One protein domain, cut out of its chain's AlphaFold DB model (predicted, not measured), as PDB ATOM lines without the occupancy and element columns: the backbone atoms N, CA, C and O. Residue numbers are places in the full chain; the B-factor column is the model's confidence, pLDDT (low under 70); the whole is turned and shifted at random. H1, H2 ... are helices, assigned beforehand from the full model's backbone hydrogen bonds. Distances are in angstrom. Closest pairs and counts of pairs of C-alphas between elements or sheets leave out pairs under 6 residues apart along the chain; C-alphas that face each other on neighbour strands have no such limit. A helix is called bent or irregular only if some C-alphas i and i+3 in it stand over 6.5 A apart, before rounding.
ATOM      1  N   ASP A   2     -19.306  87.047  30.983       72.00
ATOM      2  CA  ASP A   2     -20.085  86.005  30.275       72.00
ATOM      3  C   ASP A   2     -21.551  86.359  30.007       72.00
ATOM      4  O   ASP A   2     -22.089  86.058  28.943       72.00
ATOM      5  N   LYS A   3     -22.185  87.063  30.946       71.06
ATOM      6  CA  LYS A   3     -23.562  87.550  30.806       71.06
ATOM      7  C   LYS A   3     -23.727  88.509  29.625       71.06
ATOM      8  O   LYS A   3     -24.637  88.342  28.819       71.06
ATOM      9  N   LEU A   4     -22.809  89.468  29.495       69.12
ATOM     10  CA  LEU A   4     -22.808  90.452  28.412       69.12
ATOM     11  C   LEU A   4     -22.514  89.789  27.061       69.12
ATOM     12  O   LEU A   4     -23.230  90.037  26.096       69.12
ATOM     13  N   LYS A   5     -21.537  88.871  27.015       73.94
ATOM     14  CA  LYS A   5     -21.244  88.065  25.820       73.94
ATOM     15  C   LYS A   5     -22.475  87.280  25.361       73.94
ATOM     16  O   LYS A   5     -22.841  87.352  24.195       73.94
ATOM     17  N   ALA A   6     -23.151  86.575  26.269       79.25
ATOM     18  CA  ALA A   6     -24.326  85.776  25.928       79.25
ATOM     19  C   ALA A   6     -25.500  86.627  25.410       79.25
ATOM     20  O   ALA A   6     -26.180  86.222  24.471       79.25
ATOM     21  N   VAL A   7     -25.724  87.812  25.991       78.00
ATOM     22  CA  VAL A   7     -26.733  88.770  25.500       78.00
ATOM     23  C   VAL A   7     -26.377  89.289  24.109       78.00
ATOM     24  O   VAL A   7     -27.241  89.345  23.237       78.00
ATOM     25  N   PHE A   8     -25.110  89.631  23.889       74.81
ATOM     26  CA  PHE A   8     -24.626  90.128  22.606       74.81
ATOM     27  C   PHE A   8     -24.749  89.072  21.497       74.81
ATOM     28  O   PHE A   8     -25.322  89.347  20.443       74.81
ATOM     29  N   PHE A   9     -24.298  87.840  21.756       81.38
ATOM     30  CA  PHE A   9     -24.445  86.729  20.813       81.38
ATOM     31  C   PHE A   9     -25.909  86.398  20.527       81.38
ATOM     32  O   PHE A   9     -26.249  86.100  19.383       81.38
ATOM     33  N   LEU A  10     -26.788  86.501  21.531       84.38
ATOM     34  CA  LEU A  10     -28.223  86.362  21.312       84.38
ATOM     35  C   LEU A  10     -28.729  87.422  20.321       84.38
ATOM     36  O   LEU A  10     -29.360  87.054  19.336       84.38
ATOM     37  N   GLY A  11     -28.394  88.701  20.522       80.06
ATOM     38  CA  GLY A  11     -28.763  89.780  19.597       80.06
ATOM     39  C   GLY A  11     -28.286  89.534  18.160       80.06
ATOM     40  O   GLY A  11     -29.082  89.633  17.226       80.06
ATOM     41  N   LEU A  12     -27.025  89.123  17.982       80.06
ATOM     42  CA  LEU A  12     -26.481  88.739  16.672       80.06
ATOM     43  C   LEU A  12     -27.268  87.587  16.032       80.06
ATOM     44  O   LEU A  12     -27.649  87.672  14.866       80.06
ATOM     45  N   SER A  13     -27.551  86.531  16.800       84.75
ATOM     46  CA  SER A  13     -28.287  85.361  16.306       84.75
ATOM     47  C   SER A  13     -29.725  85.698  15.899       84.75
ATOM     48  O   SER A  13     -30.240  85.148  14.928       84.75
ATOM     49  N   CYS A  14     -30.370  86.639  16.593       85.12
ATOM     50  CA  CYS A  14     -31.733  87.049  16.274       85.12
ATOM     51  C   CYS A  14     -31.806  87.789  14.934       85.12
ATOM     52  O   CYS A  14     -32.734  87.539  14.167       85.12
ATOM     53  N   ASN A  15     -30.796  88.595  14.601       83.81
ATOM     54  CA  ASN A  15     -30.720  89.294  13.315       83.81
ATOM     55  C   ASN A  15     -30.506  88.360  12.116       83.81
ATOM     56  O   ASN A  15     -30.801  88.758  10.992       83.81
ATOM     57  N   LEU A  16     -30.057  87.115  12.327       85.31
ATOM     58  CA  LEU A  16     -29.929  86.129  11.247       85.31
ATOM     59  C   LEU A  16     -31.262  85.913  10.517       85.31
ATOM     60  O   LEU A  16     -31.279  85.751   9.303       85.31
ATOM     61  N   THR A  17     -32.381  85.998  11.239       82.56
ATOM     62  CA  THR A  17     -33.727  85.873  10.658       82.56
ATOM     63  C   THR A  17     -34.057  87.008   9.691       82.56
ATOM     64  O   THR A  17     -34.582  86.749   8.609       82.56
ATOM     65  N   THR A  18     -33.625  88.235  10.003       87.88
ATOM     66  CA  THR A  18     -33.678  89.384   9.089       87.88
ATOM     67  C   THR A  18     -32.882  89.122   7.818       87.88
ATOM     68  O   THR A  18     -33.407  89.295   6.720       87.88
ATOM     69  N   PHE A  19     -31.638  88.646   7.944       88.88
ATOM     70  CA  PHE A  19     -30.802  88.326   6.784       88.88
ATOM     71  C   PHE A  19     -31.420  87.228   5.913       88.88
ATOM     72  O   PHE A  19     -31.489  87.383   4.696       88.88
ATOM     73  N   THR A  20     -31.916  86.146   6.521       90.31
ATOM     74  CA  THR A  20     -32.579  85.055   5.799       90.31
ATOM     75  C   THR A  20     -33.844  85.534   5.085       90.31
ATOM     76  O   THR A  20     -34.037  85.201   3.919       90.31
ATOM     77  N   GLY A  21     -34.684  86.345   5.737       91.56
ATOM     78  CA  GLY A  21     -35.881  86.923   5.121       91.56
ATOM     79  C   GLY A  21     -35.557  87.804   3.911       91.56
ATOM     80  O   GLY A  21     -36.150  87.639   2.840       91.56
ATOM     81  N   CYS A  22     -34.557  88.681   4.038       93.25
ATOM     82  CA  CYS A  22     -34.078  89.508   2.932       93.25
ATOM     83  C   CYS A  22     -33.506  88.665   1.782       93.25
ATOM     84  O   CYS A  22     -33.823  88.925   0.624       93.25
ATOM     85  N   ALA A  23     -32.718  87.627   2.083       93.00
ATOM     86  CA  ALA A  23     -32.157  86.731   1.073       93.00
ATOM     87  C   ALA A  23     -33.249  85.964   0.310       93.00
ATOM     88  O   ALA A  23     -33.208  85.898  -0.915       93.00
ATOM     89  N   ILE A  24     -34.261  85.440   1.009       92.88
ATOM     90  CA  ILE A  24     -35.408  84.769   0.377       92.88
ATOM     91  C   ILE A  24     -36.170  85.749  -0.520       92.88
ATOM     92  O   ILE A  24     -36.478  85.418  -1.663       92.88
ATOM     93  N   THR A  25     -36.427  86.965  -0.032       93.31
ATOM     94  CA  THR A  25     -37.106  88.015  -0.808       93.31
ATOM     95  C   THR A  25     -36.323  88.342  -2.076       93.31
ATOM     96  O   THR A  25     -36.899  88.376  -3.161       93.31
ATOM     97  N   TRP A  26     -35.002  88.504  -1.961       93.75
ATOM     98  CA  TRP A  26     -34.121  88.727  -3.103       93.75
ATOM     99  C   TRP A  26     -34.215  87.588  -4.117       93.75
ATOM    100  O   TRP A  26     -34.420  87.841  -5.301       93.75
ATOM    101  N   ILE A  27     -34.078  86.339  -3.662       91.31
ATOM    102  CA  ILE A  27     -34.117  85.155  -4.527       91.31
ATOM    103  C   ILE A  27     -35.447  85.086  -5.277       91.31
ATOM    104  O   ILE A  27     -35.439  84.865  -6.484       91.31
ATOM    105  N   ILE A  28     -36.574  85.303  -4.595       91.06
ATOM    106  CA  ILE A  28     -37.904  85.265  -5.215       91.06
ATOM    107  C   ILE A  28     -38.050  86.383  -6.256       91.06
ATOM    108  O   ILE A  28     -38.418  86.107  -7.397       91.06
ATOM    109  N   MET A  29     -37.715  87.625  -5.892       89.38
ATOM    110  CA  MET A  29     -37.839  88.783  -6.787       89.38
ATOM    111  C   MET A  29     -36.945  88.656  -8.024       89.38
ATOM    112  O   MET A  29     -37.394  88.908  -9.141       89.38
ATOM    113  N   ALA A  30     -35.693  88.228  -7.836       87.88
ATOM    114  CA  ALA A  30     -34.733  88.062  -8.919       87.88
ATOM    115  C   ALA A  30     -35.090  86.878  -9.829       87.88
ATOM    116  O   ALA A  30     -35.042  87.014 -11.048       87.88
ATOM    117  N   LYS A  31     -35.477  85.730  -9.255       89.06
ATOM    118  CA  LYS A  31     -35.813  84.520 -10.022       89.06
ATOM    119  C   LYS A  31     -37.025  84.730 -10.927       89.06
ATOM    120  O   LYS A  31     -37.039  84.206 -12.034       89.06
ATOM    121  N   ASN A  32     -38.023  85.472 -10.454       87.19
ATOM    122  CA  ASN A  32     -39.252  85.700 -11.210       87.19
ATOM    123  C   ASN A  32     -39.192  86.943 -12.114       87.19
ATOM    124  O   ASN A  32     -40.151  87.217 -12.825       87.19
ATOM    125  N   GLY A  33     -38.098  87.714 -12.084       84.25
ATOM    126  CA  GLY A  33     -37.955  88.922 -12.905       84.25
ATOM    127  C   GLY A  33     -38.953  90.037 -12.564       84.25
ATOM    128  O   GLY A  33     -39.135  90.952 -13.361       84.25
ATOM    129  N   TRP A  34     -39.585  89.979 -11.389       86.25
ATOM    130  CA  TRP A  34     -40.624  90.924 -10.962       86.25
ATOM    131  C   TRP A  34     -40.100  92.339 -10.694       86.25
ATOM    132  O   TRP A  34     -40.868  93.300 -10.678       86.25
ATOM    133  N   VAL A  35     -38.789  92.478 -10.485       83.81
ATOM    134  CA  VAL A  35     -38.105  93.765 -10.355       83.81
ATOM    135  C   VAL A  35     -36.918  93.789 -11.310       83.81
ATOM    136  O   VAL A  35     -36.066  92.898 -11.293       83.81
ATOM    137  N   SER A  36     -36.851  94.821 -12.148       81.88
ATOM    138  CA  SER A  36     -35.794  94.986 -13.140       81.88
ATOM    139  C   SER A  36     -34.562  95.672 -12.546       81.88
ATOM    140  O   SER A  36     -34.639  96.807 -12.082       81.88
ATOM    141  N   GLY A  37     -33.402  95.021 -12.645       84.69
ATOM    142  CA  GLY A  37     -32.107  95.615 -12.310       84.69
ATOM    143  C   GLY A  37     -31.672  95.417 -10.855       84.69
ATOM    144  O   GLY A  37     -32.452  95.518  -9.912       84.69
ATOM    145  N   ILE A  38     -30.371  95.170 -10.673       87.38
ATOM    146  CA  ILE A  38     -29.764  94.801  -9.380       87.38
ATOM    147  C   ILE A  38     -30.018  95.866  -8.303       87.38
ATOM    148  O   ILE A  38     -30.373  95.527  -7.176       87.38
ATOM    149  N   TRP A  39     -29.889  97.151  -8.648       88.12
ATOM    150  CA  TRP A  39     -30.096  98.254  -7.706       88.12
ATOM    151  C   TRP A  39     -31.548  98.383  -7.245       88.12
ATOM    152  O   TRP A  39     -31.799  98.638  -6.069       88.12
ATOM    153  N   GLN A  40     -32.510  98.166  -8.141       87.88
ATOM    154  CA  GLN A  40     -33.924  98.267  -7.800       87.88
ATOM    155  C   GLN A  40     -34.380  97.065  -6.970       87.88
ATOM    156  O   GLN A  40     -35.109  97.238  -5.991       87.88
ATOM    157  N   THR A  41     -33.880  95.866  -7.279       89.81
ATOM    158  CA  THR A  41     -34.069  94.677  -6.436       89.81
ATOM    159  C   THR A  41     -33.470  94.896  -5.049       89.81
ATOM    160  O   THR A  41     -34.139  94.625  -4.054       89.81
ATOM    161  N   ALA A  42     -32.267  95.471  -4.960       90.00
ATOM    162  CA  ALA A  42     -31.647  95.801  -3.681       90.00
ATOM    163  C   ALA A  42     -32.489  96.788  -2.865       90.00
ATOM    164  O   ALA A  42     -32.806  96.498  -1.715       90.00
ATOM    165  N   LEU A  43     -32.913  97.909  -3.455       92.12
ATOM    166  CA  LEU A  43     -33.759  98.897  -2.774       92.12
ATOM    167  C   LEU A  43     -35.096  98.303  -2.324       92.12
ATOM    168  O   LEU A  43     -35.561  98.596  -1.222       92.12
ATOM    169  N   THR A  44     -35.681  97.430  -3.145       91.75
ATOM    170  CA  THR A  44     -36.916  96.721  -2.805       91.75
ATOM    171  C   THR A  44     -36.700  95.814  -1.605       91.75
ATOM    172  O   THR A  44     -37.425  95.931  -0.625       91.75
ATOM    173  N   VAL A  45     -35.660  94.979  -1.616       93.12
ATOM    174  CA  VAL A  45     -35.325  94.089  -0.493       93.12
ATOM    175  C   VAL A  45     -35.021  94.882   0.782       93.12
ATOM    176  O   VAL A  45     -35.471  94.493   1.860       93.12
ATOM    177  N   LEU A  46     -34.327  96.022   0.683       93.69
ATOM    178  CA  LEU A  46     -34.064  96.897   1.832       93.69
ATOM    179  C   LEU A  46     -35.362  97.429   2.465       93.69
ATOM    180  O   LEU A  46     -35.429  97.550   3.688       93.69
ATOM    181  N   ALA A  47     -36.412  97.678   1.676       95.06
ATOM    182  CA  ALA A  47     -37.711  98.105   2.201       95.06
ATOM    183  C   ALA A  47     -38.392  97.037   3.081       95.06
ATOM    184  O   ALA A  47     -39.188  97.390   3.950       95.06
ATOM    185  N   PHE A  48     -38.050  95.750   2.919       95.56
ATOM    186  CA  PHE A  48     -38.562  94.655   3.754       95.56
ATOM    187  C   PHE A  48     -37.815  94.484   5.082       95.56
ATOM    188  O   PHE A  48     -38.319  93.780   5.959       95.56
ATOM    189  N   ILE A  49     -36.650  95.120   5.276       94.06
ATOM    190  CA  ILE A  49     -35.857  94.976   6.512       94.06
ATOM    191  C   ILE A  49     -36.716  95.174   7.770       94.06
ATOM    192  O   ILE A  49     -36.669  94.302   8.640       94.06
ATOM    193  N   PRO A  50     -37.547  96.232   7.891       94.25
ATOM    194  CA  PRO A  50     -38.368  96.425   9.084       94.25
ATOM    195  C   PRO A  50     -39.356  95.281   9.355       94.25
ATOM    196  O   PRO A  50     -39.576  94.938  10.516       94.25
ATOM    197  N   VAL A  51     -39.901  94.638   8.311       94.50
ATOM    198  CA  VAL A  51     -40.814  93.488   8.458       94.50
ATOM    199  C   VAL A  51     -40.109  92.342   9.180       94.50
ATOM    200  O   VAL A  51     -40.644  91.797  10.145       94.50
ATOM    201  N   PHE A  52     -38.890  92.000   8.760       94.38
ATOM    202  CA  PHE A  52     -38.139  90.910   9.381       94.38
ATOM    203  C   PHE A  52     -37.455  91.324  10.693       94.38
ATOM    204  O   PHE A  52     -37.298  90.503  11.593       94.38
ATOM    205  N   MET A  53     -37.126  92.606  10.877       90.75
ATOM    206  CA  MET A  53     -36.664  93.115  12.173       90.75
ATOM    207  C   MET A  53     -37.731  92.995  13.267       90.75
ATOM    208  O   MET A  53     -37.381  92.833  14.437       90.75
ATOM    209  N   ALA A  54     -39.020  93.049  12.915       89.81
ATOM    210  CA  ALA A  54     -40.099  92.791  13.866       89.81
ATOM    211  C   ALA A  54     -39.992  91.371  14.456       89.81
ATOM    212  O   ALA A  54     -40.079  91.189  15.669       89.81
ATOM    213  N   ASP A  55     -39.700  90.378  13.613       90.75
ATOM    214  CA  ASP A  55     -39.438  89.001  14.040       90.75
ATOM    215  C   ASP A  55     -38.146  88.878  14.870       90.75
ATOM    216  O   ASP A  55     -38.107  88.159  15.871       90.75
ATOM    217  N   ALA A  56     -37.098  89.630  14.517       87.75
ATOM    218  CA  ALA A  56     -35.858  89.664  15.291       87.75
ATOM    219  C   ALA A  56     -36.080  90.160  16.735       87.75
ATOM    220  O   ALA A  56     -35.486  89.605  17.663       87.75
ATOM    221  N   ILE A  57     -36.966  91.142  16.950       86.81
ATOM    222  CA  ILE A  57     -37.361  91.598  18.295       86.81
ATOM    223  C   ILE A  57     -38.067  90.487  19.075       86.81
ATOM    224  O   ILE A  57     -37.757  90.263  20.253       86.81
ATOM    225  N   ASP A  58     -38.996  89.778  18.438       87.19
ATOM    226  CA  ASP A  58     -39.735  88.688  19.075       87.19
ATOM    227  C   ASP A  58     -38.797  87.539  19.457       87.19
ATOM    228  O   ASP A  58     -38.840  87.031  20.584       87.19
ATOM    229  N   ASN A  59     -37.894  87.180  18.544       88.62
ATOM    230  CA  ASN A  59     -36.858  86.181  18.760       88.62
ATOM    231  C   ASN A  59     -35.933  86.583  19.911       88.62
ATOM    232  O   ASN A  59     -35.694  85.791  20.822       88.62
ATOM    233  N   TYR A  60     -35.471  87.835  19.921       87.25
ATOM    234  CA  TYR A  60     -34.622  88.356  20.986       87.25
ATOM    235  C   TYR A  60     -35.341  88.326  22.333       87.25
ATOM    236  O   TYR A  60     -34.768  87.886  23.327       87.25
ATOM    237  N   THR A  61     -36.618  88.703  22.374       85.81
ATOM    238  CA  THR A  61     -37.416  88.699  23.604       85.81
ATOM    239  C   THR A  61     -37.587  87.293  24.171       85.81
ATOM    240  O   THR A  61     -37.292  87.051  25.343       85.81
ATOM    241  N   LEU A  62     -38.027  86.345  23.342       88.81
ATOM    242  CA  LEU A  62     -38.206  84.949  23.743       88.81
ATOM    243  C   LEU A  62     -36.874  84.297  24.118       88.81
ATOM    244  O   LEU A  62     -36.779  83.609  25.138       88.81
ATOM    245  N   GLY A  63     -35.841  84.534  23.311       88.88
ATOM    246  CA  GLY A  63     -34.495  84.027  23.531       88.88
ATOM    247  C   GLY A  63     -33.902  84.566  24.823       88.88
ATOM    248  O   GLY A  63     -33.283  83.816  25.574       88.88
ATOM    249  N   ARG A  64     -34.172  85.834  25.148       86.12
ATOM    250  CA  ARG A  64     -33.700  86.463  26.375       86.12
ATOM    251  C   ARG A  64     -34.390  85.872  27.599       86.12
ATOM    252  O   ARG A  64     -33.698  85.501  28.541       86.12
ATOM    253  N   ILE A  65     -35.713  85.698  27.562       86.00
ATOM    254  CA  ILE A  65     -36.470  85.030  28.634       86.00
ATOM    255  C   ILE A  65     -35.954  83.598  28.860       86.00
ATOM    256  O   ILE A  65     -35.726  83.188  30.000       86.00
ATOM    257  N   ARG A  66     -35.739  82.835  27.780       89.00
ATOM    258  CA  ARG A  66     -35.198  81.470  27.852       89.00
ATOM    259  C   ARG A  66     -33.781  81.452  28.424       89.00
ATOM    260  O   ARG A  66     -33.481  80.614  29.270       89.00
ATOM    261  N   LEU A  67     -32.915  82.349  27.961       86.75
ATOM    262  CA  LEU A  67     -31.529  82.439  28.413       86.75
ATOM    263  C   LEU A  67     -31.459  82.743  29.912       86.75
ATOM    264  O   LEU A  67     -30.655  82.137  30.612       86.75
ATOM    265  N   GLU A  68     -32.331  83.620  30.410       82.19
ATOM    266  CA  GLU A  68     -32.426  83.898  31.841       82.19
ATOM    267  C   GLU A  68     -32.872  82.695  32.660       82.19
ATOM    268  O   GLU A  68     -32.278  82.439  33.702       82.19
ATOM    269  N   HIS A  69     -33.841  81.916  32.173       84.44
ATOM    270  CA  HIS A  69     -34.213  80.665  32.834       84.44
ATOM    271  C   HIS A  69     -33.029  79.694  32.921       84.44
ATOM    272  O   HIS A  69     -32.728  79.183  33.993       84.44
ATOM    273  N   ILE A  70     -32.332  79.472  31.800       82.31
ATOM    274  CA  ILE A  70     -31.213  78.521  31.713       82.31
ATOM    275  C   ILE A  70     -30.041  78.951  32.600       82.31
ATOM    276  O   ILE A  70     -29.349  78.110  33.169       82.31
ATOM    277  N   LYS A  71     -29.778  80.257  32.678       80.69
ATOM    278  CA  LYS A  71     -28.638  80.808  33.418       80.69
ATOM    279  C   LYS A  71     -28.976  81.220  34.850       80.69
ATOM    280  O   LYS A  71     -28.061  81.600  35.572       80.69
ATOM    281  N   GLY A  72     -30.245  81.150  35.255       70.75
ATOM    282  CA  GLY A  72     -30.701  81.615  36.564       70.75
ATOM    283  C   GLY A  72     -30.525  83.125  36.760       70.75
ATOM    284  O   GLY A  72     -30.252  83.575  37.866       70.75
ATOM    285  N   TRP A  73     -30.612  83.917  35.690       75.62
ATOM    286  CA  TRP A  73     -30.555  85.379  35.795       75.62
ATOM    287  C   TRP A  73     -31.945  85.953  36.046       75.62
ATOM    288  O   TRP A  73     -32.935  85.348  35.643       75.62
ATOM    289  N   ASP A  74     -32.010  87.135  36.663       68.62
ATOM    290  CA  ASP A  74     -33.272  87.794  37.010       68.62
ATOM    291  C   ASP A  74     -33.429  89.207  36.408       68.62
ATOM    292  O   ASP A  74     -34.092  90.068  36.985       68.62
ATOM    293  N   ASP A  75     -32.846  89.487  35.231       67.19
ATOM    294  CA  ASP A  75     -32.932  90.838  34.641       67.19
ATOM    295  C   ASP A  75     -34.239  91.118  33.904       67.19
ATOM    296  O   ASP A  75     -34.613  92.284  33.756       67.19
ATOM    297  N   VAL A  76     -34.913  90.086  33.406       68.19
ATOM    298  CA  VAL A  76     -36.208  90.163  32.752       68.19
ATOM    299  C   VAL A  76     -37.262  89.982  33.818       68.19
ATOM    300  O   VAL A  76     -37.345  88.954  34.483       68.19
ATOM    301  N   GLN A  77     -38.130  90.978  33.926       71.56
ATOM    302  CA  GLN A  77     -39.202  90.999  34.909       71.56
ATOM    303  C   GLN A  77     -40.397  90.129  34.489       71.56
ATOM    304  O   GLN A  77     -41.531  90.594  34.360       71.56
ATOM    305  N   VAL A  78     -40.124  88.846  34.258       74.75
ATOM    306  CA  VAL A  78     -41.092  87.774  34.034       74.75
ATOM    307  C   VAL A  78     -40.933  86.774  35.177       74.75
ATOM    308  O   VAL A  78     -39.824  86.347  35.483       74.75
ATOM    309  N   SER A  79     -42.046  86.400  35.807       73.94
ATOM    310  CA  SER A  79     -42.124  85.379  36.858       73.94
ATOM    311  C   SER A  79     -41.385  84.099  36.466       73.94
ATOM    312  O   SER A  79     -41.350  83.723  35.290       73.94
ATOM    313  N   VAL A  80     -40.847  83.379  37.450       74.00
ATOM    314  CA  VAL A  80     -40.075  82.154  37.196       74.00
ATOM    315  C   VAL A  80     -40.895  81.118  36.436       74.00
ATOM    316  O   VAL A  80     -40.413  80.576  35.443       74.00
ATOM    317  N   HIS A  81     -42.160  80.931  36.817       78.56
ATOM    318  CA  HIS A  81     -43.090  80.065  36.094       78.56
ATOM    319  C   HIS A  81     -43.270  80.497  34.629       78.56
ATOM    320  O   HIS A  81     -43.286  79.667  33.718       78.56
ATOM    321  N   GLY A  82     -43.359  81.804  34.367       82.00
ATOM    322  CA  GLY A  82     -43.393  82.345  33.010       82.00
ATOM    323  C   GLY A  82     -42.120  82.053  32.221       82.00
ATOM    324  O   GLY A  82     -42.198  81.598  31.078       82.00
ATOM    325  N   ARG A  83     -40.950  82.261  32.839       85.38
ATOM    326  CA  ARG A  83     -39.649  81.946  32.232       85.38
ATOM    327  C   ARG A  83     -39.530  80.459  31.908       85.38
ATOM    328  O   ARG A  83     -39.140  80.113  30.797       85.38
ATOM    329  N   GLN A  84     -39.938  79.592  32.832       86.62
ATOM    330  CA  GLN A  84     -39.964  78.143  32.645       86.62
ATOM    331  C   GLN A  84     -40.899  77.741  31.501       86.62
ATOM    332  O   GLN A  84     -40.511  76.941  30.653       86.62
ATOM    333  N   LYS A  85     -42.107  78.317  31.416       88.38
ATOM    334  CA  LYS A  85     -43.020  78.062  30.291       88.38
ATOM    335  C   LYS A  85     -42.416  78.469  28.955       88.38
ATOM    336  O   LYS A  85     -42.478  77.689  28.009       88.38
ATOM    337  N   VAL A  86     -41.821  79.659  28.870       89.06
ATOM    338  CA  VAL A  86     -41.156  80.119  27.642       89.06
ATOM    339  C   VAL A  86     -39.966  79.236  27.293       89.06
ATOM    340  O   VAL A  86     -39.796  78.904  26.127       89.06
ATOM    341  N   ALA A  87     -39.174  78.802  28.272       88.94
ATOM    342  CA  ALA A  87     -38.058  77.899  28.029       88.94
ATOM    343  C   ALA A  87     -38.523  76.511  27.554       88.94
ATOM    344  O   ALA A  87     -37.964  75.983  26.592       88.94
ATOM    345  N   ARG A  88     -39.569  75.950  28.177       91.50
ATOM    346  CA  ARG A  88     -40.138  74.634  27.843       91.50
ATOM    347  C   ARG A  88     -40.791  74.613  26.462       91.50
ATOM    348  O   ARG A  88     -40.600  73.660  25.717       91.50
ATOM    349  N   TYR A  89     -41.535  75.661  26.113       92.06
ATOM    350  CA  TYR A  89     -42.272  75.770  24.849       92.06
ATOM    351  C   TYR A  89     -41.619  76.749  23.866       92.06
ATOM    352  O   TYR A  89     -42.294  77.332  23.017       92.06
ATOM    353  N   TYR A  90     -40.299  76.929  23.962       91.44
ATOM    354  CA  TYR A  90     -39.565  77.938  23.197       91.44
ATOM    355  C   TYR A  90     -39.803  77.832  21.690       91.44
ATOM    356  O   TYR A  90     -40.133  78.827  21.055       91.44
ATOM    357  N   GLN A  91     -39.681  76.625  21.129       92.06
ATOM    358  CA  GLN A  91     -39.848  76.407  19.689       92.06
ATOM    359  C   GLN A  91     -41.271  76.714  19.219       92.06
ATOM    360  O   GLN A  91     -41.458  77.326  18.173       92.06
ATOM    361  N   PHE A  92     -42.275  76.366  20.025       91.88
ATOM    362  CA  PHE A  92     -43.668  76.679  19.723       91.88
ATOM    363  C   PHE A  92     -43.915  78.194  19.720       91.88
ATOM    364  O   PHE A  92     -44.481  78.732  18.771       91.88
ATOM    365  N   PHE A  93     -43.430  78.911  20.739       90.56
ATOM    366  CA  PHE A  93     -43.535  80.372  20.772       90.56
ATOM    367  C   PHE A  93     -42.745  81.048  19.659       90.56
ATOM    368  O   PHE A  93     -43.199  82.062  19.136       90.56
ATOM    369  N   ARG A  94     -41.603  80.476  19.275       90.94
ATOM    370  CA  ARG A  94     -40.815  80.958  18.148       90.94
ATOM    371  C   ARG A  94     -41.572  80.792  16.837       90.94
ATOM    372  O   ARG A  94     -41.625  81.738  16.064       90.94
ATOM    373  N   PHE A  95     -42.186  79.634  16.608       89.75
ATOM    374  CA  PHE A  95     -42.982  79.380  15.409       89.75
ATOM    375  C   PHE A  95     -44.128  80.391  15.275       89.75
ATOM    376  O   PHE A  95     -44.264  81.032  14.236       89.75
ATOM    377  N   LEU A  96     -44.874  80.625  16.361       89.50
ATOM    378  CA  LEU A  96     -45.951  81.619  16.387       89.50
ATOM    379  C   LEU A  96     -45.479  83.053  16.111       89.50
ATOM    380  O   LEU A  96     -46.260  83.846  15.596       89.50
ATOM    381  N   SER A  97     -44.227  83.392  16.434       88.06
ATOM    382  CA  SER A  97     -43.702  84.740  16.205       88.06
ATOM    383  C   SER A  97     -43.085  84.953  14.819       88.06
ATOM    384  O   SER A  97     -43.107  86.076  14.330       88.06
ATOM    385  N   ILE A  98     -42.610  83.891  14.154       91.56
ATOM    386  CA  ILE A  98     -42.102  83.960  12.769       91.56
ATOM    387  C   ILE A  98     -43.247  84.196  11.782       91.56
ATOM    388  O   ILE A  98     -43.145  85.042  10.892       91.56
ATOM    389  N   ILE A  99     -44.337  83.437  11.927       93.44
ATOM    390  CA  ILE A  99     -45.398  83.353  10.912       93.44
ATOM    391  C   ILE A  99     -45.946  84.728  10.488       93.44
ATOM    392  O   ILE A  99     -46.016  84.966   9.282       93.44
ATOM    393  N   PRO A 100     -46.313  85.658  11.393       94.19
ATOM    394  CA  PRO A 100     -46.931  86.911  10.970       94.19
ATOM    395  C   PRO A 100     -45.981  87.792  10.144       94.19
ATOM    396  O   PRO A 100     -46.413  88.379   9.157       94.19
ATOM    397  N   ALA A 101     -44.685  87.839  10.478       93.75
ATOM    398  CA  ALA A 101     -43.703  88.608   9.708       93.75
ATOM    399  C   ALA A 101     -43.561  88.066   8.278       93.75
ATOM    400  O   ALA A 101     -43.589  88.820   7.306       93.75
ATOM    401  N   TYR A 102     -43.470  86.741   8.147       94.69
ATOM    402  CA  TYR A 102     -43.333  86.085   6.850       94.69
ATOM    403  C   TYR A 102     -44.621  86.144   6.028       94.69
ATOM    404  O   TYR A 102     -44.539  86.278   4.814       94.69
ATOM    405  N   LEU A 103     -45.802  86.109   6.654       96.25
ATOM    406  CA  LEU A 103     -47.075  86.308   5.952       96.25
ATOM    407  C   LEU A 103     -47.253  87.755   5.483       96.25
ATOM    408  O   LEU A 103     -47.730  87.970   4.369       96.25
ATOM    409  N   LEU A 104     -46.831  88.745   6.276       95.69
ATOM    410  CA  LEU A 104     -46.825  90.144   5.843       95.69
ATOM    411  C   LEU A 104     -45.893  90.332   4.640       95.69
ATOM    412  O   LEU A 104     -46.307  90.894   3.626       95.69
ATOM    413  N   ALA A 105     -44.671  89.796   4.722       95.31
ATOM    414  CA  ALA A 105     -43.725  89.816   3.614       95.31
ATOM    415  C   ALA A 105     -44.289  89.089   2.383       95.31
ATOM    416  O   ALA A 105     -44.293  89.654   1.296       95.31
ATOM    417  N   ALA A 106     -44.838  87.882   2.546       94.44
ATOM    418  CA  ALA A 106     -45.443  87.113   1.462       94.44
ATOM    419  C   ALA A 106     -46.599  87.868   0.795       94.44
ATOM    420  O   ALA A 106     -46.695  87.860  -0.425       94.44
ATOM    421  N   THR A 107     -47.434  88.567   1.569       94.19
ATOM    422  CA  THR A 107     -48.523  89.401   1.035       94.19
ATOM    423  C   THR A 107     -47.977  90.498   0.119       94.19
ATOM    424  O   THR A 107     -48.489  90.707  -0.980       94.19
ATOM    425  N   MET A 108     -46.916  91.183   0.555       93.50
ATOM    426  CA  MET A 108     -46.278  92.246  -0.224       93.50
ATOM    427  C   MET A 108     -45.536  91.693  -1.444       93.50
ATOM    428  O   MET A 108     -45.623  92.279  -2.513       93.50
ATOM    429  N   ILE A 109     -44.859  90.550  -1.318       92.50
ATOM    430  CA  ILE A 109     -44.190  89.861  -2.429       92.50
ATOM    431  C   ILE A 109     -45.218  89.400  -3.473       92.50
ATOM    432  O   ILE A 109     -45.023  89.630  -4.661       92.50
ATOM    433  N   ALA A 110     -46.339  88.814  -3.044       90.94
ATOM    434  CA  ALA A 110     -47.405  88.351  -3.931       90.94
ATOM    435  C   ALA A 110     -48.045  89.488  -4.742       90.94
ATOM    436  O   ALA A 110     -48.533  89.237  -5.840       90.94
ATOM    437  N   SER A 111     -47.992  90.734  -4.251       89.94
ATOM    438  CA  SER A 111     -48.465  91.905  -5.007       89.94
ATOM    439  C   SER A 111     -47.697  92.155  -6.315       89.94
ATOM    440  O   SER A 111     -48.222  92.809  -7.209       89.94
ATOM    441  N   TYR A 112     -46.478  91.616  -6.437       88.31
ATOM    442  CA  TYR A 112     -45.661  91.658  -7.655       88.31
ATOM    443  C   TYR A 112     -45.887  90.462  -8.591       88.31
ATOM    444  O   TYR A 112     -45.317  90.425  -9.676       88.31
ATOM    445  N   SER A 113     -46.661  89.464  -8.161       86.44
ATOM    446  CA  SER A 113     -46.903  88.255  -8.946       86.44
ATOM    447  C   SER A 113     -47.993  88.459  -9.995       86.44
ATOM    448  O   SER A 113     -48.865  89.313  -9.844       86.44
ATOM    449  N   ASP A 114     -48.013  87.579 -10.994       81.19
ATOM    450  CA  ASP A 114     -49.075  87.521 -12.007       81.19
ATOM    451  C   ASP A 114     -50.419  87.007 -11.448       81.19
ATOM    452  O   ASP A 114     -51.410  86.931 -12.170       81.19
ATOM    453  N   GLN A 115     -50.471  86.645 -10.157       81.88
ATOM    454  CA  GLN A 115     -51.666  86.172  -9.452       81.88
ATOM    455  C   GLN A 115     -51.990  87.076  -8.247       81.88
ATOM    456  O   GLN A 115     -51.938  86.632  -7.094       81.88
ATOM    457  N   PRO A 116     -52.366  88.347  -8.483       72.38
ATOM    458  CA  PRO A 116     -52.647  89.317  -7.421       72.38
ATOM    459  C   PRO A 116     -53.837  88.911  -6.528       72.38
ATOM    460  O   PRO A 116     -53.980  89.383  -5.400       72.38
ATOM    461  N   GLU A 117     -54.670  87.976  -6.989       81.19
ATOM    462  CA  GLU A 117     -55.755  87.373  -6.210       81.19
ATOM    463  C   GLU A 117     -55.251  86.667  -4.940       81.19
ATOM    464  O   GLU A 117     -55.938  86.668  -3.918       81.19
ATOM    465  N   MET A 118     -54.013  86.152  -4.950       85.56
ATOM    466  CA  MET A 118     -53.379  85.510  -3.792       85.56
ATOM    467  C   MET A 118     -53.048  86.494  -2.662       85.56
ATOM    468  O   MET A 118     -52.832  86.084  -1.520       85.56
ATOM    469  N   THR A 119     -53.047  87.802  -2.930       89.25
ATOM    470  CA  THR A 119     -52.778  88.821  -1.913       89.25
ATOM    471  C   THR A 119     -53.861  88.839  -0.828       89.25
ATOM    472  O   THR A 119     -53.534  88.957   0.352       89.25
ATOM    473  N   GLN A 120     -55.143  88.677  -1.174       90.94
ATOM    474  CA  GLN A 120     -56.234  88.714  -0.188       90.94
ATOM    475  C   GLN A 120     -56.221  87.559   0.832       90.94
ATOM    476  O   GLN A 120     -56.267  87.840   2.033       90.94
ATOM    477  N   PRO A 121     -56.108  86.274   0.438       93.25
ATOM    478  CA  PRO A 121     -55.999  85.193   1.415       93.25
ATOM    479  C   PRO A 121     -54.744  85.335   2.289       93.25
ATOM    480  O   PRO A 121     -54.803  85.034   3.483       93.25
ATOM    481  N   LEU A 122     -53.637  85.870   1.755       94.56
ATOM    482  CA  LEU A 122     -52.439  86.167   2.546       94.56
ATOM    483  C   LEU A 122     -52.672  87.282   3.579       94.56
ATOM    484  O   LEU A 122     -52.225  87.138   4.718       94.56
ATOM    485  N   LYS A 123     -53.445  88.332   3.252       95.12
ATOM    486  CA  LYS A 123     -53.871  89.358   4.227       95.12
ATOM    487  C   LYS A 123     -54.685  88.750   5.375       95.12
ATOM    488  O   LYS A 123     -54.439  89.082   6.535       95.12
ATOM    489  N   ILE A 124     -55.622  87.842   5.077       95.44
ATOM    490  CA  ILE A 124     -56.436  87.141   6.091       95.44
ATOM    491  C   ILE A 124     -55.556  86.239   6.966       95.44
ATOM    492  O   ILE A 124     -55.677  86.245   8.197       95.44
ATOM    493  N   ALA A 125     -54.655  85.475   6.346       96.56
ATOM    494  CA  ALA A 125     -53.718  84.615   7.059       96.56
ATOM    495  C   ALA A 125     -52.812  85.440   7.984       96.56
ATOM    496  O   ALA A 125     -52.637  85.088   9.151       96.56
ATOM    497  N   PHE A 126     -52.291  86.569   7.492       96.12
ATOM    498  CA  PHE A 126     -51.502  87.506   8.282       96.12
ATOM    499  C   PHE A 126     -52.293  88.050   9.476       96.12
ATOM    500  O   PHE A 126     -51.794  87.984  10.596       96.12
ATOM    501  N   LEU A 127     -53.531  88.522   9.273       96.88
ATOM    502  CA  LEU A 127     -54.395  89.008  10.356       96.88
ATOM    503  C   LEU A 127     -54.599  87.942  11.437       96.88
ATOM    504  O   LEU A 127     -54.481  88.226  12.629       96.88
ATOM    505  N   SER A 128     -54.877  86.710  11.014       96.44
ATOM    506  CA  SER A 128     -55.122  85.581  11.914       96.44
ATOM    507  C   SER A 128     -53.869  85.232  12.718       96.44
ATOM    508  O   SER A 128     -53.917  85.128  13.944       96.44
ATOM    509  N   ALA A 129     -52.720  85.121  12.047       95.56
ATOM    510  CA  ALA A 129     -51.442  84.857  12.696       95.56
ATOM    511  C   ALA A 129     -51.045  85.991  13.651       95.56
ATOM    512  O   ALA A 129     -50.608  85.731  14.775       95.56
ATOM    513  N   PHE A 130     -51.249  87.246  13.241       94.44
ATOM    514  CA  PHE A 130     -51.014  88.414  14.079       94.44
ATOM    515  C   PHE A 130     -51.891  88.386  15.330       94.44
ATOM    516  O   PHE A 130     -51.377  88.585  16.425       94.44
ATOM    517  N   ALA A 131     -53.187  88.088  15.205       94.69
ATOM    518  CA  ALA A 131     -54.098  88.006  16.345       94.69
ATOM    519  C   ALA A 131     -53.671  86.922  17.351       94.69
ATOM    520  O   ALA A 131     -53.664  87.165  18.561       94.69
ATOM    521  N   VAL A 132     -53.248  85.750  16.863       94.31
ATOM    522  CA  VAL A 132     -52.718  84.665  17.707       94.31
ATOM    523  C   VAL A 132     -51.438  85.100  18.420       94.31
ATOM    524  O   VAL A 132     -51.321  84.929  19.637       94.31
ATOM    525  N   GLN A 133     -50.494  85.700  17.692       91.50
ATOM    526  CA  GLN A 133     -49.245  86.204  18.255       91.50
ATOM    527  C   GLN A 133     -49.507  87.297  19.298       91.50
ATOM    528  O   GLN A 133     -49.001  87.222  20.414       91.50
ATOM    529  N   PHE A 134     -50.363  88.264  18.977       91.44
ATOM    530  CA  PHE A 134     -50.781  89.345  19.861       91.44
ATOM    531  C   PHE A 134     -51.402  88.811  21.154       91.44
ATOM    532  O   PHE A 134     -51.022  89.234  22.250       91.44
ATOM    533  N   TYR A 135     -52.323  87.847  21.048       91.19
ATOM    534  CA  TYR A 135     -52.943  87.215  22.210       91.19
ATOM    535  C   TYR A 135     -51.916  86.462  23.056       91.19
ATOM    536  O   TYR A 135     -51.908  86.618  24.276       91.19
ATOM    537  N   ARG A 136     -51.013  85.692  22.436       90.06
ATOM    538  CA  ARG A 136     -49.924  84.997  23.138       90.06
ATOM    539  C   ARG A 136     -49.057  85.985  23.921       90.06
ATOM    540  O   ARG A 136     -48.757  85.743  25.093       90.06
ATOM    541  N   SER A 137     -48.675  87.097  23.299       86.12
ATOM    542  CA  SER A 137     -47.876  88.155  23.921       86.12
ATOM    543  C   SER A 137     -48.614  88.800  25.090       86.12
ATOM    544  O   SER A 137     -48.063  88.907  26.186       86.12
ATOM    545  N   TYR A 138     -49.886  89.154  24.896       86.88
ATOM    546  CA  TYR A 138     -50.744  89.680  25.956       86.88
ATOM    547  C   TYR A 138     -50.902  88.689  27.112       86.88
ATOM    548  O   TYR A 138     -50.757  89.076  28.269       86.88
ATOM    549  N   TRP A 139     -51.161  87.415  26.819       87.44
ATOM    550  CA  TRP A 139     -51.328  86.355  27.809       87.44
ATOM    551  C   TRP A 139     -50.068  86.174  28.656       87.44
ATOM    552  O   TRP A 139     -50.158  86.140  29.886       87.44
ATOM    553  N   LEU A 140     -48.896  86.125  28.013       84.19
ATOM    554  CA  LEU A 140     -47.613  86.009  28.701       84.19
ATOM    555  C   LEU A 140     -47.406  87.202  29.636       84.19
ATOM    556  O   LEU A 140     -47.111  87.019  30.813       84.19
ATOM    557  N   LEU A 141     -47.611  88.422  29.138       79.31
ATOM    558  CA  LEU A 141     -47.424  89.624  29.941       79.31
ATOM    559  C   LEU A 141     -48.442  89.711  31.085       79.31
ATOM    560  O   LEU A 141     -48.072  89.984  32.220       79.31
ATOM    561  N   LYS A 142     -49.720  89.432  30.824       82.00
ATOM    562  CA  LYS A 142     -50.789  89.521  31.826       82.00
ATOM    563  C   LYS A 142     -50.589  88.537  32.970       82.00
ATOM    564  O   LYS A 142     -50.837  88.891  34.117       82.00
ATOM    565  N   ARG A 143     -50.203  87.300  32.652       80.81
ATOM    566  CA  ARG A 143     -50.146  86.205  33.628       80.81
ATOM    567  C   ARG A 143     -48.783  86.072  34.293       80.81
ATOM    568  O   ARG A 143     -48.703  85.518  35.382       80.81
ATOM    569  N   HIS A 144     -47.729  86.533  33.624       79.00
ATOM    570  CA  HIS A 144     -46.366  86.219  34.023       79.00
ATOM    571  C   HIS A 144     -45.432  87.423  34.144       79.00
ATOM    572  O   HIS A 144     -44.269  87.193  34.450       79.00
ATOM    573  N   ILE A 145     -45.871  88.674  33.960       73.00
ATOM    574  CA  ILE A 145     -45.063  89.834  34.381       73.00
ATOM    575  C   ILE A 145     -44.830  89.778  35.891       73.00
ATOM    576  O   ILE A 145     -45.752  89.501  36.655       73.00
ATOM    577  N   ALA A 146     -43.600  90.066  36.314       61.56
ATOM    578  CA  ALA A 146     -43.295  90.239  37.724       61.56
ATOM    579  C   ALA A 146     -44.058  91.454  38.286       61.56
ATOM    580  O   ALA A 146     -44.106  92.525  37.675       61.56
ATOM    581  N   THR A 147     -44.624  91.292  39.478       54.78
ATOM    582  CA  THR A 147     -45.425  92.280  40.230       54.78
ATOM    583  C   THR A 147     -44.759  93.655  40.370       54.78
ATOM    584  O   THR A 147     -45.449  94.669  40.482       54.78
ATOM    585  N   ARG A 148     -43.427  93.714  40.272       51.31
ATOM    586  CA  ARG A 148     -42.578  94.909  40.421       51.31
ATOM    587  C   ARG A 148     -42.757  95.997  39.352       51.31
ATOM    588  O   ARG A 148     -42.316  97.129  39.559       51.31
ATOM    589  N   LEU A 149     -43.424  95.712  38.229       55.12
ATOM    590  CA  LEU A 149     -43.671  96.692  37.161       55.12
ATOM    591  C   LEU A 149     -45.164  96.964  36.929       55.12
ATOM    592  O   LEU A 149     -45.732  96.564  35.905       55.12
ATOM    593  N   PRO A 150     -45.806  97.773  37.793       49.59
ATOM    594  CA  PRO A 150     -47.190  98.197  37.585       49.59
ATOM    595  C   PRO A 150     -47.372  99.022  36.296       49.59
ATOM    596  O   PRO A 150     -48.488  99.201  35.818       49.59
ATOM    597  N   SER A 151     -46.288  99.536  35.699       54.12
ATOM    598  CA  SER A 151     -46.291 100.182  34.377       54.12
ATOM    599  C   SER A 151     -46.427  99.211  33.200       54.12
ATOM    600  O   SER A 151     -46.858  99.651  32.133       54.12
ATOM    601  N   PHE A 152     -46.087  97.932  33.377       58.00
ATOM    602  CA  PHE A 152     -46.152  96.907  32.333       58.00
ATOM    603  C   PHE A 152     -47.289  95.895  32.538       58.00
ATOM    604  O   PHE A 152     -47.649  95.229  31.573       58.00
ATOM    605  N   GLY A 153     -47.879  95.818  33.739       61.44
ATOM    606  CA  GLY A 153     -49.025  94.960  34.070       61.44
ATOM    607  C   GLY A 153     -50.365  95.697  34.273       61.44
ATOM    608  O   GLY A 153     -50.500  96.900  34.030       61.44
ATOM    609  N   GLY A 154     -51.385  94.957  34.724       69.56
ATOM    610  CA  GLY A 154     -52.666  95.495  35.211       69.56
ATOM    611  C   GLY A 154     -53.480  96.327  34.204       69.56
ATOM    612  O   GLY A 154     -53.553  96.021  33.009       69.56
ATOM    613  N   ARG A 155     -54.117  97.407  34.688       71.25
ATOM    614  CA  ARG A 155     -54.930  98.322  33.857       71.25
ATOM    615  C   ARG A 155     -54.113  98.988  32.744       71.25
ATOM    616  O   ARG A 155     -54.632  99.191  31.652       71.25
ATOM    617  N   ARG A 156     -52.827  99.278  32.986       73.88
ATOM    618  CA  ARG A 156     -51.928  99.893  31.992       73.88
ATOM    619  C   ARG A 156     -51.588  98.943  30.846       73.88
ATOM    620  O   ARG A 156     -51.565  99.389  29.703       73.88
ATOM    621  N   LEU A 157     -51.381  97.653  31.134       77.50
ATOM    622  CA  LEU A 157     -51.241  96.630  30.094       77.50
ATOM    623  C   LEU A 157     -52.488  96.597  29.212       77.50
ATOM    624  O   LEU A 157     -52.372  96.704  28.000       77.50
ATOM    625  N   THR A 158     -53.668  96.531  29.833       81.19
ATOM    626  CA  THR A 158     -54.951  96.473  29.114       81.19
ATOM    627  C   THR A 158     -55.168  97.714  28.246       81.19
ATOM    628  O   THR A 158     -55.470  97.578  27.066       81.19
ATOM    629  N   GLY A 159     -54.930  98.917  28.784       82.88
ATOM    630  CA  GLY A 159     -55.028 100.162  28.017       82.88
ATOM    631  C   GLY A 159     -54.055 100.210  26.836       82.88
ATOM    632  O   GLY A 159     -54.453 100.547  25.725       82.88
ATOM    633  N   ARG A 160     -52.794  99.800  27.032       81.94
ATOM    634  CA  ARG A 160     -51.811  99.711  25.942       81.94
ATOM    635  C   ARG A 160     -52.247  98.712  24.870       81.94
ATOM    636  O   ARG A 160     -52.148  99.017  23.690       81.94
ATOM    637  N   THR A 161     -52.713  97.536  25.276       86.50
ATOM    638  CA  THR A 161     -53.207  96.496  24.369       86.50
ATOM    639  C   THR A 161     -54.382  97.007  23.537       86.50
ATOM    640  O   THR A 161     -54.373  96.813  22.328       86.50
ATOM    641  N   LEU A 162     -55.333  97.727  24.140       89.12
ATOM    642  CA  LEU A 162     -56.444  98.348  23.412       89.12
ATOM    643  C   LEU A 162     -55.959  99.390  22.399       89.12
ATOM    644  O   LEU A 162     -56.364  99.335  21.246       89.12
ATOM    645  N   ILE A 163     -55.041 100.280  22.791       89.12
ATOM    646  CA  ILE A 163     -54.476 101.295  21.885       89.12
ATOM    647  C   ILE A 163     -53.784 100.636  20.684       89.12
ATOM    648  O   ILE A 163     -54.030 101.032  19.548       89.12
ATOM    649  N   ILE A 164     -52.944  99.620  20.915       89.75
ATOM    650  CA  ILE A 164     -52.269  98.899  19.824       89.75
ATOM    651  C   ILE A 164     -53.297  98.213  18.927       89.75
ATOM    652  O   ILE A 164     -53.171  98.302  17.712       89.75
ATOM    653  N   ALA A 165     -54.308  97.555  19.506       92.25
ATOM    654  CA  ALA A 165     -55.356  96.898  18.737       92.25
ATOM    655  C   ALA A 165     -56.103  97.901  17.848       92.25
ATOM    656  O   ALA A 165     -56.222  97.662  16.655       92.25
ATOM    657  N   SER A 166     -56.512  99.059  18.378       93.31
ATOM    658  CA  SER A 166     -57.186 100.109  17.601       93.31
ATOM    659  C   SER A 166     -56.314 100.653  16.468       93.31
ATOM    660  O   SER A 166     -56.774 100.761  15.333       93.31
ATOM    661  N   ILE A 167     -55.048 100.966  16.757       93.56
ATOM    662  CA  ILE A 167     -54.095 101.468  15.758       93.56
ATOM    663  C   ILE A 167     -53.848 100.410  14.672       93.56
ATOM    664  O   ILE A 167     -53.870 100.731  13.484       93.56
ATOM    665  N   PHE A 168     -53.671  99.144  15.064       95.25
ATOM    666  CA  PHE A 168     -53.526  98.024  14.137       95.25
ATOM    667  C   PHE A 168     -54.767  97.840  13.268       95.25
ATOM    668  O   PHE A 168     -54.624  97.682  12.063       95.25
ATOM    669  N   THR A 169     -55.973  97.902  13.838       95.44
ATOM    670  CA  THR A 169     -57.224  97.784  13.081       95.44
ATOM    671  C   THR A 169     -57.338  98.875  12.021       95.44
ATOM    672  O   THR A 169     -57.633  98.563  10.872       95.44
ATOM    673  N   LEU A 170     -57.052 100.135  12.365       95.81
ATOM    674  CA  LEU A 170     -57.086 101.244  11.404       95.81
ATOM    675  C   LEU A 170     -56.080 101.046  10.264       95.81
ATOM    676  O   LEU A 170     -56.433 101.185   9.094       95.81
ATOM    677  N   TRP A 171     -54.843 100.669  10.595       96.75
ATOM    678  CA  TRP A 171     -53.834 100.365   9.582       96.75
ATOM    679  C   TRP A 171     -54.212  99.142   8.738       96.75
ATOM    680  O   TRP A 171     -54.030  99.168   7.525       96.75
ATOM    681  N   PHE A 172     -54.778  98.091   9.337       96.38
ATOM    682  CA  PHE A 172     -55.175  96.890   8.608       96.38
ATOM    683  C   PHE A 172     -56.337  97.172   7.654       96.38
ATOM    684  O   PHE A 172     -56.334  96.647   6.551       96.38
ATOM    685  N   ILE A 173     -57.287  98.041   8.016       96.19
ATOM    686  CA  ILE A 173     -58.349  98.495   7.101       96.19
ATOM    687  C   ILE A 173     -57.743  99.235   5.899       96.19
ATOM    688  O   ILE A 173     -58.118  98.967   4.759       96.19
ATOM    689  N   TYR A 174     -56.769 100.122   6.129       94.69
ATOM    690  CA  TYR A 174     -56.019 100.757   5.041       94.69
ATOM    691  C   TYR A 174     -55.303  99.713   4.166       94.69
ATOM    692  O   TYR A 174     -55.470  99.708   2.949       94.69
ATOM    693  N   PHE A 175     -54.564  98.789   4.783       94.38
ATOM    694  CA  PHE A 175     -53.829  97.727   4.096       94.38
ATOM    695  C   PHE A 175     -54.757  96.794   3.308       94.38
ATOM    696  O   PHE A 175     -54.435  96.386   2.193       94.38
ATOM    697  N   TRP A 176     -55.938  96.489   3.845       94.19
ATOM    698  CA  TRP A 176     -56.979  95.690   3.204       94.19
ATOM    699  C   TRP A 176     -57.454  96.321   1.899       94.19
ATOM    700  O   TRP A 176     -57.497  95.638   0.875       94.19
ATOM    701  N   ASN A 177     -57.703  97.631   1.930       91.88
ATOM    702  CA  ASN A 177     -58.211  98.409   0.802       91.88
ATOM    703  C   ASN A 177     -57.148  98.769  -0.245       91.88
ATOM    704  O   ASN A 177     -57.498  99.320  -1.289       91.88
ATOM    705  N   LEU A 178     -55.865  98.471  -0.004       90.06
ATOM    706  CA  LEU A 178     -54.846  98.649  -1.035       90.06
ATOM    707  C   LEU A 178     -55.149  97.755  -2.246       90.06
ATOM    708  O   LEU A 178     -55.370  96.548  -2.055       90.06
ATOM    709  N   PRO A 179     -55.115  98.318  -3.471       83.81
ATOM    710  CA  PRO A 179     -55.380  97.568  -4.687       83.81
ATOM    711  C   PRO A 179     -54.362  96.441  -4.851       83.81
ATOM    712  O   PRO A 179     -53.241  96.510  -4.342       83.81
ATOM    713  N   ALA A 180     -54.757  95.396  -5.572       74.12
ATOM    714  CA  ALA A 180     -53.905  94.252  -5.863       74.12
ATOM    715  C   ALA A 180     -52.949  94.587  -7.028       74.12
ATOM    716  O   ALA A 180     -53.055  94.062  -8.130       74.12
ATOM    717  N   GLN A 181     -52.074  95.558  -6.776       84.00
ATOM    718  CA  GLN A 181     -51.006  96.029  -7.652       84.00
ATOM    719  C   GLN A 181     -49.683  95.984  -6.877       84.00
ATOM    720  O   GLN A 181     -49.726  96.007  -5.641       84.00
ATOM    721  N   PRO A 182     -48.526  95.974  -7.567       86.81
ATOM    722  CA  PRO A 182     -47.228  96.009  -6.908       86.81
ATOM    723  C   PRO A 182     -47.154  97.165  -5.916       86.81
ATOM    724  O   PRO A 182     -47.326  98.332  -6.282       86.81
ATOM    725  N   TYR A 183     -46.921  96.842  -4.648       90.56
ATOM    726  CA  TYR A 183     -46.835  97.870  -3.622       90.56
ATOM    727  C   TYR A 183     -45.625  98.773  -3.836       90.56
ATOM    728  O   TYR A 183     -44.541  98.337  -4.224       90.56
ATOM    729  N   SER A 184     -45.800 100.059  -3.546       91.44
ATOM    730  CA  SER A 184     -44.694 101.004  -3.587       91.44
ATOM    731  C   SER A 184     -43.691 100.709  -2.466       91.44
ATOM    732  O   SER A 184     -44.039 100.201  -1.396       91.44
ATOM    733  N   LEU A 185     -42.437 101.127  -2.658       92.75
ATOM    734  CA  LEU A 185     -41.404 101.024  -1.619       92.75
ATOM    735  C   LEU A 185     -41.833 101.697  -0.307       92.75
ATOM    736  O   LEU A 185     -41.554 101.180   0.770       92.75
ATOM    737  N   SER A 186     -42.553 102.821  -0.387       93.00
ATOM    738  CA  SER A 186     -43.072 103.527   0.788       93.00
ATOM    739  C   SER A 186     -44.172 102.746   1.511       93.00
ATOM    740  O   SER A 186     -44.220 102.775   2.740       93.00
ATOM    741  N   GLN A 187     -45.023 102.012   0.787       93.94
ATOM    742  CA  GLN A 187     -46.048 101.149   1.379       93.94
ATOM    743  C   GLN A 187     -45.425  99.949   2.096       93.94
ATOM    744  O   GLN A 187     -45.838  99.639   3.216       93.94
ATOM    745  N   ILE A 188     -44.418  99.317   1.484       94.50
ATOM    746  CA  ILE A 188     -43.668  98.193   2.067       94.50
ATOM    747  C   ILE A 188     -42.929  98.665   3.319       94.50
ATOM    748  O   ILE A 188     -43.151  98.135   4.409       94.50
ATOM    749  N   LEU A 189     -42.118  99.720   3.188       95.12
ATOM    750  CA  LEU A 189     -41.319 100.261   4.283       95.12
ATOM    751  C   LEU A 189     -42.202 100.784   5.422       95.12
ATOM    752  O   LEU A 189     -41.954 100.470   6.581       95.12
ATOM    753  N   GLY A 190     -43.248 101.553   5.110       94.38
ATOM    754  CA  GLY A 190     -44.156 102.124   6.105       94.38
ATOM    755  C   GLY A 190     -44.920 101.053   6.882       94.38
ATOM    756  O   GLY A 190     -44.981 101.104   8.109       94.38
ATOM    757  N   SER A 191     -45.432 100.038   6.186       94.31
ATOM    758  CA  SER A 191     -46.100  98.889   6.809       94.31
ATOM    759  C   SER A 191     -45.134  98.031   7.627       94.31
ATOM    760  O   SER A 191     -45.479  97.577   8.717       94.31
ATOM    761  N   GLY A 192     -43.905  97.845   7.141       93.94
ATOM    762  CA  GLY A 192     -42.852  97.152   7.874       93.94
ATOM    763  C   GLY A 192     -42.448  97.889   9.148       93.94
ATOM    764  O   GLY A 192     -42.368  97.270  10.206       93.94
ATOM    765  N   LEU A 193     -42.239  99.208   9.079       94.50
ATOM    766  CA  LEU A 193     -41.939 100.046  10.244       94.50
ATOM    767  C   LEU A 193     -43.089 100.013  11.250       94.50
ATOM    768  O   LEU A 193     -42.860  99.855  12.446       94.50
ATOM    769  N   PHE A 194     -44.327 100.111  10.771       93.88
ATOM    770  CA  PHE A 194     -45.510  99.997  11.610       93.88
ATOM    771  C   PHE A 194     -45.552  98.662  12.365       93.88
ATOM    772  O   PHE A 194     -45.682  98.645  13.593       93.88
ATOM    773  N   TYR A 195     -45.371  97.545  11.652       93.06
ATOM    774  CA  TYR A 195     -45.339  96.214  12.254       93.06
ATOM    775  C   TYR A 195     -44.172  96.054  13.243       93.06
ATOM    776  O   TYR A 195     -44.373  95.558  14.352       93.06
ATOM    777  N   PHE A 196     -42.986  96.560  12.899       91.06
ATOM    778  CA  PHE A 196     -41.818  96.611  13.779       91.06
ATOM    779  C   PHE A 196     -42.103  97.342  15.093       91.06
ATOM    780  O   PHE A 196     -41.825  96.812  16.172       91.06
ATOM    781  N   PHE A 197     -42.700  98.535  15.035       89.38
ATOM    782  CA  PHE A 197     -43.033  99.293  16.240       89.38
ATOM    783  C   PHE A 197     -44.106  98.595  17.076       89.38
ATOM    784  O   PHE A 197     -43.999  98.568  18.301       89.38
ATOM    785  N   ILE A 198     -45.107  97.980  16.445       89.00
ATOM    786  CA  ILE A 198     -46.098  97.174  17.161       89.00
ATOM    787  C   ILE A 198     -45.430  96.003  17.885       89.00
ATOM    788  O   ILE A 198     -45.662  95.839  19.084       89.00
ATOM    789  N   ALA A 199     -44.574  95.233  17.209       85.94
ATOM    790  CA  ALA A 199     -43.840  94.123  17.815       85.94
ATOM    791  C   ALA A 199     -42.992  94.602  19.008       85.94
ATOM    792  O   ALA A 199     -43.100  94.060  20.110       85.94
ATOM    793  N   ALA A 200     -42.258  95.709  18.846       81.44
ATOM    794  CA  ALA A 200     -41.474  96.331  19.913       81.44
ATOM    795  C   ALA A 200     -42.319  96.730  21.137       81.44
ATOM    796  O   ALA A 200     -41.891  96.569  22.282       81.44
ATOM    797  N   VAL A 201     -43.533  97.245  20.924       78.38
ATOM    798  CA  VAL A 201     -44.429  97.674  22.011       78.38
ATOM    799  C   VAL A 201     -45.172  96.492  22.655       78.38
ATOM    800  O   VAL A 201     -45.490  96.558  23.849       78.38
ATOM    801  N   LEU A 202     -45.434  95.413  21.907       74.06
ATOM    802  CA  LEU A 202     -45.990  94.151  22.416       74.06
ATOM    803  C   LEU A 202     -44.976  93.346  23.221       74.06
ATOM    804  O   LEU A 202     -45.362  92.613  24.131       74.06
ATOM    805  N   HIS A 203     -43.692  93.532  22.930       70.69
ATOM    806  CA  HIS A 203     -42.581  92.856  23.578       70.69
ATOM    807  C   HIS A 203     -41.606  93.838  24.215       70.69
ATOM    808  O   HIS A 203     -40.410  93.806  23.922       70.69
ATOM    809  N   PRO A 204     -42.061  94.688  25.155       60.97
ATOM    810  CA  PRO A 204     -41.102  95.376  25.974       60.97
ATOM    811  C   PRO A 204     -40.471  94.291  26.826       60.97
ATOM    812  O   PRO A 204     -41.110  93.781  27.744       60.97
ATOM    813  N   LEU A 205     -39.235  93.922  26.512       59.06
ATOM    814  CA  LEU A 205     -38.364  93.304  27.486       59.06
ATOM    815  C   LEU A 205     -38.333  94.289  28.650       59.06
ATOM    816  O   LEU A 205     -37.716  95.353  28.515       59.06
ATOM    817  N   PRO A 206     -39.030  94.011  29.766       52.97
ATOM    818  CA  PRO A 206     -38.896  94.821  30.947       52.97
ATOM    819  C   PRO A 206     -37.575  94.356  31.545       52.97
ATOM    820  O   PRO A 206     -37.529  93.557  32.475       52.97
ATOM    821  N   THR A 207     -36.491  94.719  30.874       52.28
ATOM    822  CA  THR A 207     -35.147  94.505  31.352       52.28
ATOM    823  C   THR A 207     -34.854  95.626  32.321       52.28
ATOM    824  O   THR A 207     -35.244  96.778  32.106       52.28
ATOM    825  N   ARG A 208     -34.110  95.299  33.374       50.78
ATOM    826  CA  ARG A 208     -33.546  96.284  34.309       50.78
ATOM    827  C   ARG A 208     -32.785  97.424  33.602       50.78
ATOM    828  O   ARG A 208     -32.674  98.510  34.154       50.78
ATOM    829  N   TYR A 209     -32.342  97.192  32.361       43.41
ATOM    830  CA  TYR A 209     -31.529  98.091  31.535       43.41
ATOM    831  C   TYR A 209     -32.208  98.531  30.222       43.41
ATOM    832  O   TYR A 209     -31.519  98.830  29.250       43.41
ATOM    833  N   SER A 210     -33.547  98.517  30.135       38.66
ATOM    834  CA  SER A 210     -34.248  98.877  28.892       38.66
ATOM    835  C   SER A 210     -33.879 100.291  28.414       38.66
ATOM    836  O   SER A 210     -34.172 101.281  29.082       38.66
ATOM    837  N   LEU A 211     -33.255 100.374  27.234       32.19
ATOM    838  CA  LEU A 211     -32.821 101.625  26.596       32.19
ATOM    839  C   LEU A 211     -33.994 102.445  26.032       32.19
ATOM    840  O   LEU A 211     -33.901 103.663  25.940       32.19
ATOM    841  N   THR A 212     -35.110 101.800  25.666       35.69
ATOM    842  CA  THR A 212     -36.264 102.460  25.018       35.69
ATOM    843  C   THR A 212     -37.290 103.002  26.010       35.69
ATOM    844  O   THR A 212     -38.098 103.868  25.675       35.69
ATOM    845  N   ARG A 213     -37.255 102.515  27.252       41.50
ATOM    846  CA  ARG A 213     -37.931 103.106  28.407       41.50
ATOM    847  C   ARG A 213     -37.031 102.904  29.622       41.50
ATOM    848  O   ARG A 213     -37.288 101.960  30.377       41.50
ATOM    849  N   PRO A 214     -36.028 103.774  29.863       32.81
ATOM    850  CA  PRO A 214     -35.486 103.880  31.210       32.81
ATOM    851  C   PRO A 214     -36.706 104.098  32.100       32.81
ATOM    852  O   PRO A 214     -37.525 104.979  31.818       32.81
ATOM    853  N   GLY A 215     -36.931 103.198  33.060       38.44
ATOM    854  CA  GLY A 215     -38.118 103.256  33.902       38.44
ATOM    855  C   GLY A 215     -38.325 104.700  34.350       38.44
ATOM    856  O   GLY A 215     -37.373 105.328  34.815       38.44
ATOM    857  N   ARG A 216     -39.534 105.250  34.143       36.78
ATOM    858  CA  ARG A 216     -39.917 106.569  34.685       36.78
ATOM    859  C   ARG A 216     -39.352 106.694  36.111       36.78
ATOM    860  O   ARG A 216     -39.314 105.668  36.782       36.78
ATOM    861  N   PRO A 217     -38.995 107.882  36.621       36.12
ATOM    862  CA  PRO A 217     -38.377 108.042  37.949       36.12
ATOM    863  C   PRO A 217     -39.064 107.233  39.073       36.12
ATOM    864  O   PRO A 217     -38.407 106.623  39.910       36.12
ATOM    865  N   ILE A 218     -40.394 107.099  38.992       35.53
ATOM    866  CA  ILE A 218     -41.260 106.307  39.886       35.53
ATOM    867  C   ILE A 218     -40.918 104.792  39.906       35.53
ATOM    868  O   ILE A 218     -41.143 104.117  40.905       35.53
TER     869      ILE A 218
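This is residues 2 to 218 of the 400 residues of an uncharacterized protein of Candidatus Riflebacteria bacterium HGW-Riflebacteria-2 (UniProt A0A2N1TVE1). Five helices, H1, H3, H6, H7 and H8, and the shorter arm H5b of the bent helix H5 run side by side in an up-and-down bundle, each against the one before it in the chain. Short H2 and H4 sit at opposite ends, H7 lies along one edge, and a tail without named elements, residues 203 to 218, follows H8. The printed part has 217 residues with eight named helices, H1 to H8, and no named strand: all helix, compact, radius of gyration of the C-alphas 18.3 A, spans 52 by 37 by 32 A.

Start with H1, residues 2 to 31; its residues 22 to 30 alone touch H2, residues 38 to 47, closest at C-alphas Cys 22 and Val 45, 5.9 A. H1 touches H3, residues 49 to 71, opposite ways at a shallow tilt of 31 degrees, closest at C-alphas Thr 18 and Phe 52, 4.7 A. H3 touches H4, residues 80 to 88, with residues 62 to 70 alone, closest at C-alphas Arg 66 and Ala 87, 4.6 A. H5, residues 90 to 110, assigned as one helix by its hydrogen bonds, is bent: C-alphas 97 and 100 are 6.5 A apart, and arms H5a, residues 90 to 97, and H5b, residues 100 to 110, stand at 40 degrees. H5b and H6, residues 116 to 144, form a hairpin, closest at C-alphas Leu 103 and Phe 126, 5.1 A. H6 and H7, residues 154 to 177, form another, closest at C-alphas Lys 142 and Gly 154, 7.1 A. H8, residues 185 to 202, touches H3's residues 49 to 58 alone, closest at C-alphas Phe 196 and Ala 54, 4.2 A. Every O i to N i+4 pair is within hydrogen-bond range except in H1 (23 of 26), H3 (18 of 19) and H6 (23 of 25).

Find C-alpha 2 at (-20.085, 86.005, 30.275); H1 runs 43.3 A from there. H6 measures 42.0 A, H7 35.0 A, and H8 ends at C-alpha 202, (-45.990, 94.151, 22.416).

The farthest C-alphas, Asp 114 and Ile 218, are 55.7 A apart. The printed part has no cut and no long link; pLDDT is under 70 at residues 4, 74 to 76, 146 to 154 and 204 to 218.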